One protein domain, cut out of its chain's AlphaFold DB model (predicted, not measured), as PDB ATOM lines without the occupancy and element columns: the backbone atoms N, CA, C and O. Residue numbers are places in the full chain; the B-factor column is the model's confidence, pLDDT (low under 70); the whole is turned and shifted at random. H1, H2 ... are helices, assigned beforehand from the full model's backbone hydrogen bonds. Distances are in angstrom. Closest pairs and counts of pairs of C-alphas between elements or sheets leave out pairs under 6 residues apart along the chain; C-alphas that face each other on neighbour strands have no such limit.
ATOM      1  N   ALA A 180     -15.547  -3.982  14.413       85.94
ATOM      2  CA  ALA A 180     -16.166  -2.742  13.961       85.94
ATOM      3  C   ALA A 180     -15.689  -1.505  14.744       85.94
ATOM      4  O   ALA A 180     -15.777  -0.392  14.221       85.94
ATOM      5  N   ALA A 181     -15.173  -1.674  15.967       90.06
ATOM      6  CA  ALA A 181     -14.757  -0.569  16.824       90.06
ATOM      7  C   ALA A 181     -13.597   0.243  16.218       90.06
ATOM      8  O   ALA A 181     -12.606  -0.300  15.731       90.06
ATOM      9  N   GLY A 182     -13.723   1.568  16.260       88.56
ATOM     10  CA  GLY A 182     -12.713   2.531  15.812       88.56
ATOM     11  C   GLY A 182     -11.989   3.255  16.949       88.56
ATOM     12  O   GLY A 182     -10.933   3.841  16.710       88.56
ATOM     13  N   THR A 183     -12.525   3.214  18.172       89.00
ATOM     14  CA  THR A 183     -11.939   3.834  19.371       89.00
ATOM     15  C   THR A 183     -11.838   2.829  20.519       89.00
ATOM     16  O   THR A 183     -12.527   1.810  20.525       89.00
ATOM     17  N   GLU A 184     -10.993   3.119  21.511       88.19
ATOM     18  CA  GLU A 184     -10.871   2.297  22.726       88.19
ATOM     19  C   GLU A 184     -12.205   2.199  23.482       88.19
ATOM     20  O   GLU A 184     -12.601   1.120  23.913       88.19
ATOM     21  N   TYR A 185     -12.957   3.302  23.552       90.44
ATOM     22  CA  TYR A 185     -14.292   3.308  24.142       90.44
ATOM     23  C   TYR A 185     -15.256   2.360  23.416       90.44
ATOM     24  O   TYR A 185     -15.892   1.514  24.045       90.44
ATOM     25  N   GLN A 186     -15.325   2.447  22.082       92.69
ATOM     26  CA  GLN A 186     -16.167   1.559  21.276       92.69
ATOM     27  C   GLN A 186     -15.742   0.092  21.428       92.69
ATOM     28  O   GLN A 186     -16.601  -0.785  21.489       92.69
ATOM     29  N   PHE A 187     -14.435  -0.177  21.526       90.69
ATOM     30  CA  PHE A 187     -13.905  -1.517  21.769       90.69
ATOM     31  C   PHE A 187     -14.375  -2.060  23.121       90.69
ATOM     32  O   PHE A 187     -14.867  -3.184  23.188       90.69
ATOM     33  N   ASN A 188     -14.298  -1.253  24.182       90.50
ATOM     34  CA  ASN A 188     -14.719  -1.668  25.517       90.50
ATOM     35  C   ASN A 188     -16.237  -1.909  25.595       90.50
ATOM     36  O   ASN A 188     -16.668  -2.891  26.199       90.50
ATOM     37  N   VAL A 189     -17.049  -1.073  24.937       93.56
ATOM     38  CA  VAL A 189     -18.502  -1.294  24.828       93.56
ATOM     39  C   VAL A 189     -18.805  -2.581  24.055       93.56
ATOM     40  O   VAL A 189     -19.621  -3.387  24.502       93.56
ATOM     41  N   ALA A 190     -18.137  -2.802  22.918       92.81
ATOM     42  CA  ALA A 190     -18.304  -4.015  22.124       92.81
ATOM     43  C   ALA A 190     -17.929  -5.268  22.926       92.81
ATOM     44  O   ALA A 190     -18.692  -6.229  22.930       92.81
ATOM     45  N   ALA A 191     -16.806  -5.240  23.649       88.38
ATOM     46  CA  ALA A 191     -16.361  -6.340  24.503       88.38
ATOM     47  C   ALA A 191     -17.335  -6.617  25.661       88.38
ATOM     48  O   ALA A 191     -17.594  -7.775  25.990       88.38
ATOM     49  N   ALA A 192     -17.919  -5.570  26.256       91.38
ATOM     50  CA  ALA A 192     -18.927  -5.724  27.300       91.38
ATOM     51  C   ALA A 192     -20.208  -6.392  26.772       91.38
ATOM     52  O   ALA A 192     -20.749  -7.277  27.433       91.38
ATOM     53  N   LEU A 193     -20.669  -6.028  25.570       92.38
ATOM     54  CA  LEU A 193     -21.811  -6.684  24.921       92.38
ATOM     55  C   LEU A 193     -21.486  -8.129  24.516       92.38
ATOM     56  O   LEU A 193     -22.282  -9.035  24.768       92.38
ATOM     57  N   ASP A 194     -20.296  -8.357  23.949       89.19
ATOM     58  CA  ASP A 194     -19.820  -9.673  23.503       89.19
ATOM     59  C   ASP A 194     -19.673 -10.682  24.656       89.19
ATOM     60  O   ASP A 194     -19.611 -11.888  24.426       89.19
ATOM     61  N   SER A 195     -19.729 -10.223  25.913       84.00
ATOM     62  CA  SER A 195     -19.770 -11.095  27.091       84.00
ATOM     63  C   SER A 195     -20.916 -12.113  27.078       84.00
ATOM     64  O   SER A 195     -20.783 -13.185  27.666       84.00
ATOM     65  N   ALA A 196     -22.009 -11.856  26.350       84.69
ATOM     66  CA  ALA A 196     -23.084 -12.833  26.155       84.69
ATOM     67  C   ALA A 196     -22.682 -14.058  25.318       84.69
ATOM     68  O   ALA A 196     -23.362 -15.084  25.369       84.69
ATOM     69  N   ASN A 197     -21.560 -13.993  24.596       82.25
ATOM     70  CA  ASN A 197     -20.944 -15.142  23.935       82.25
ATOM     71  C   ASN A 197     -20.014 -15.948  24.869       82.25
ATOM     72  O   ASN A 197     -19.381 -16.907  24.415       82.25
ATOM     73  N   ILE A 198     -19.948 -15.594  26.163       79.00
ATOM     74  CA  ILE A 198     -19.207 -16.301  27.217       79.00
ATOM     75  C   ILE A 198     -20.216 -16.974  28.168       79.00
ATOM     76  O   ILE A 198     -20.771 -16.314  29.050       79.00
ATOM     77  N   PRO A 199     -20.469 -18.292  28.031       76.31
ATOM     78  CA  PRO A 199     -21.558 -18.984  28.726       76.31
ATOM     79  C   PRO A 199     -21.571 -18.816  30.250       76.31
ATOM     80  O   PRO A 199     -22.639 -18.723  30.850       76.31
ATOM     81  N   TYR A 200     -20.398 -18.779  30.881       76.44
ATOM     82  CA  TYR A 200     -20.276 -18.746  32.340       76.44
ATOM     83  C   TYR A 200     -20.348 -17.354  32.958       76.44
ATOM     84  O   TYR A 200     -20.530 -17.230  34.167       76.44
ATOM     85  N   LEU A 201     -20.243 -16.305  32.139       77.69
ATOM     86  CA  LEU A 201     -20.490 -14.945  32.599       77.69
ATOM     87  C   LEU A 201     -21.981 -14.676  32.810       77.69
ATOM     88  O   LEU A 201     -22.317 -13.669  33.430       77.69
ATOM     89  N   ALA A 202     -22.853 -15.566  32.318       79.38
ATOM     90  CA  ALA A 202     -24.302 -15.517  32.496       79.38
ATOM     91  C   ALA A 202     -24.908 -14.132  32.189       79.38
ATOM     92  O   ALA A 202     -25.879 -13.723  32.829       79.38
ATOM     93  N   ALA A 203     -24.326 -13.414  31.220       84.44
ATOM     94  CA  ALA A 203     -24.853 -12.142  30.750       84.44
ATOM     95  C   ALA A 203     -26.249 -12.337  30.144       84.44
ATOM     96  O   ALA A 203     -26.593 -13.429  29.672       84.44
ATOM     97  N   ASP A 204     -27.066 -11.286  30.171       88.94
ATOM     98  CA  ASP A 204     -28.439 -11.373  29.692       88.94
ATOM     99  C   ASP A 204     -28.471 -11.773  28.201       88.94
ATOM    100  O   ASP A 204     -27.821 -11.128  27.367       88.94
ATOM    101  N   PRO A 205     -29.222 -12.827  27.820       86.69
ATOM    102  CA  PRO A 205     -29.274 -13.295  26.437       86.69
ATOM    103  C   PRO A 205     -29.822 -12.251  25.450       86.69
ATOM    104  O   PRO A 205     -29.618 -12.408  24.243       86.69
ATOM    105  N   GLU A 206     -30.496 -11.190  25.911       91.88
ATOM    106  CA  GLU A 206     -30.926 -10.070  25.063       91.88
ATOM    107  C   GLU A 206     -29.739  -9.350  24.390       91.88
ATOM    108  O   GLU A 206     -29.898  -8.815  23.292       91.88
ATOM    109  N   TYR A 207     -28.521  -9.423  24.942       92.31
ATOM    110  CA  TYR A 207     -27.318  -8.903  24.275       92.31
ATOM    111  C   TYR A 207     -27.041  -9.533  22.921       92.31
ATOM    112  O   TYR A 207     -26.597  -8.827  22.022       92.31
ATOM    113  N   LEU A 208     -27.384 -10.805  22.710       91.50
ATOM    114  CA  LEU A 208     -27.238 -11.421  21.390       91.50
ATOM    115  C   LEU A 208     -28.130 -10.733  20.342       91.50
ATOM    116  O   LEU A 208     -27.749 -10.635  19.176       91.50
ATOM    117  N   ALA A 209     -29.297 -10.218  20.748       93.94
ATOM    118  CA  ALA A 209     -30.158  -9.432  19.868       93.94
ATOM    119  C   ALA A 209     -29.570  -8.037  19.605       93.94
ATOM    120  O   ALA A 209     -29.588  -7.584  18.463       93.94
ATOM    121  N   ILE A 210     -28.993  -7.388  20.623       95.56
ATOM    122  CA  ILE A 210     -28.289  -6.107  20.457       95.56
ATOM    123  C   ILE A 210     -27.098  -6.248  19.503       95.56
ATOM    124  O   ILE A 210     -26.960  -5.444  18.581       95.56
ATOM    125  N   ILE A 211     -26.269  -7.279  19.685       94.81
ATOM    126  CA  ILE A 211     -25.119  -7.566  18.820       94.81
ATOM    127  C   ILE A 211     -25.586  -7.741  17.373       94.81
ATOM    128  O   ILE A 211     -25.043  -7.098  16.479       94.81
ATOM    129  N   ALA A 212     -26.638  -8.533  17.142       95.12
ATOM    130  CA  ALA A 212     -27.180  -8.748  15.804       95.12
ATOM    131  C   ALA A 212     -27.717  -7.458  15.151       95.12
ATOM    132  O   ALA A 212     -27.557  -7.275  13.943       95.12
ATOM    133  N   GLU A 213     -28.333  -6.558  15.926       96.88
ATOM    134  CA  GLU A 213     -28.781  -5.247  15.438       96.88
ATOM    135  C   GLU A 213     -27.602  -4.354  15.034       96.88
ATOM    136  O   GLU A 213     -27.670  -3.704  13.993       96.88
ATOM    137  N   ILE A 214     -26.511  -4.346  15.811       96.94
ATOM    138  CA  ILE A 214     -25.292  -3.589  15.488       96.94
ATOM    139  C   ILE A 214     -24.615  -4.192  14.253       96.94
ATOM    140  O   ILE A 214     -24.416  -3.493  13.263       96.94
ATOM    141  N   GLU A 215     -24.309  -5.489  14.258       95.38
ATOM    142  CA  GLU A 215     -23.635  -6.172  13.144       95.38
ATOM    143  C   GLU A 215     -24.447  -6.123  11.840       95.38
ATOM    144  O   GLU A 215     -23.871  -6.099  10.751       95.38
ATOM    145  N   GLY A 216     -25.779  -6.053  11.937       95.94
ATOM    146  CA  GLY A 216     -26.690  -5.900  10.804       95.94
ATOM    147  C   GLY A 216     -26.665  -4.521  10.132       95.94
ATOM    148  O   GLY A 216     -27.245  -4.371   9.049       95.94
ATOM    149  N   LEU A 217     -26.015  -3.517  10.731       96.94
ATOM    150  CA  LEU A 217     -25.887  -2.183  10.140       96.94
ATOM    151  C   LEU A 217     -24.981  -2.207   8.896       96.94
ATOM    152  O   LEU A 217     -23.968  -2.908   8.872       96.94
ATOM    153  N   PRO A 218     -25.321  -1.444   7.839       95.25
ATOM    154  CA  PRO A 218     -24.701  -1.630   6.530       95.25
ATOM    155  C   PRO A 218     -23.273  -1.087   6.415       95.25
ATOM    156  O   PRO A 218     -22.561  -1.471   5.482       95.25
ATOM    157  N   THR A 219     -22.841  -0.195   7.310       95.06
ATOM    158  CA  THR A 219     -21.497   0.395   7.287       95.06
ATOM    159  C   THR A 219     -20.812   0.351   8.651       95.06
ATOM    160  O   THR A 219     -21.459   0.468   9.688       95.06
ATOM    161  N   ALA A 220     -19.476   0.275   8.651       92.81
ATOM    162  CA  ALA A 220     -18.679   0.331   9.880       92.81
ATOM    163  C   ALA A 220     -18.913   1.630  10.675       92.81
ATOM    164  O   ALA A 220     -18.949   1.604  11.896       92.81
ATOM    165  N   ALA A 221     -19.140   2.760   9.995       93.44
ATOM    166  CA  ALA A 221     -19.439   4.026  10.663       93.44
ATOM    167  C   ALA A 221     -20.773   3.980  11.433       93.44
ATOM    168  O   ALA A 221     -20.867   4.509  12.536       93.44
ATOM    169  N   GLU A 222     -21.799   3.323  10.882       95.12
ATOM    170  CA  GLU A 222     -23.071   3.127  11.592       95.12
ATOM    171  C   GLU A 222     -22.914   2.164  12.773       95.12
ATOM    172  O   GLU A 222     -23.509   2.402  13.821       95.12
ATOM    173  N   GLN A 223     -22.084   1.123  12.640       96.06
ATOM    174  CA  GLN A 223     -21.753   0.202  13.734       96.06
ATOM    175  C   GLN A 223     -21.033   0.918  14.884       96.06
ATOM    176  O   GLN A 223     -21.417   0.773  16.042       96.06
ATOM    177  N   GLN A 224     -20.040   1.748  14.567       94.50
ATOM    178  CA  GLN A 224     -19.298   2.562  15.535       94.50
ATOM    179  C   GLN A 224     -20.213   3.537  16.280       94.50
ATOM    180  O   GLN A 224     -20.179   3.606  17.507       94.50
ATOM    181  N   LEU A 225     -21.099   4.223  15.553       92.62
ATOM    182  CA  LEU A 225     -22.101   5.101  16.154       92.62
ATOM    183  C   LEU A 225     -23.091   4.329  17.042       92.62
ATOM    184  O   LEU A 225     -23.522   4.833  18.077       92.62
ATOM    185  N   ALA A 226     -23.467   3.111  16.650       95.56
ATOM    186  CA  ALA A 226     -24.338   2.265  17.456       95.56
ATOM    187  C   ALA A 226     -23.664   1.833  18.767       95.56
ATOM    188  O   ALA A 226     -24.319   1.875  19.805       95.56
ATOM    189  N   LEU A 227     -22.364   1.517  18.748       94.88
ATOM    190  CA  LEU A 227     -21.579   1.249  19.961       94.88
ATOM    191  C   LEU A 227     -21.540   2.475  20.887       94.88
ATOM    192  O   LEU A 227     -21.799   2.354  22.081       94.88
ATOM    193  N   GLU A 228     -21.319   3.674  20.341       92.94
ATOM    194  CA  GLU A 228     -21.351   4.918  21.128       92.94
ATOM    195  C   GLU A 228     -22.719   5.238  21.737       92.94
ATOM    196  O   GLU A 228     -22.788   5.869  22.792       92.94
ATOM    197  N   ARG A 229     -23.805   4.862  21.049       93.88
ATOM    198  CA  ARG A 229     -25.182   5.049  21.525       93.88
ATOM    199  C   ARG A 229     -25.614   3.967  22.504       93.88
ATOM    200  O   ARG A 229     -26.446   4.246  23.362       93.88
ATOM    201  N   ALA A 230     -25.099   2.747  22.358       94.62
ATOM    202  CA  ALA A 230     -25.338   1.668  23.305       94.62
ATOM    203  C   ALA A 230     -24.770   2.050  24.677       94.62
ATOM    204  O   ALA A 230     -25.501   1.972  25.663       94.62
TER     205      ALA A 230
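What this domain is: This is residues 180 to 230 of the 596 residues of the protein "Autotransporter domain-containing protein" of Parvibaculum sp (UniProt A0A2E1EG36). The longest helix, H1, lies across a helical hairpin of H2 and H3, which pack on its two ends: H3 near its beginning, H2 near its end. The 51 printed residues hold three named helices, H1, H2, H3 in chain order, and no named strand: all helix. The whole is compact, radius of gyration of the C-alphas 10.7 A, spans 31 by 21 by 14 A.

How they stand to each other: H1, residues 184 to 197, touches H2, residues 206 to 215, with residues 193 to 197 alone; the closest C-alphas, Leu 193 and Tyr 207, are 6.0 A apart, at a steep tilt of 50 degrees, opposite ways. H1 touches H3, residues 220 to 230, with residues 185 to 190 alone, about perpendicular at 78 degrees; the closest C-alphas, Gln 186 and Leu 227, are 5.6 A apart. H2 and H3, a hairpin, touch at a shallow tilt of 30 degrees, opposite ways; the closest C-alphas, Ile 214 and Gln 223, are 5.5 A apart. Every O i to N i+4 pair is within hydrogen-bond range in H2 and H3, 8 of 10 in H1.

Where its parts are: H1 is 20.2 A long from C-alpha 184 at (-10.871, 2.297, 22.726), H2 14.5 A, and H3 15.0 A to C-alpha 230 at (-25.338, 1.668, 23.305).

The domain as a whole: The C-alphas farthest apart, Tyr 200 and Thr 219, are 31.6 A apart. The printed part has no cut; the link H1 to H2 is short, H2 to H3 tight. No printed residue is under 70 in pLDDT.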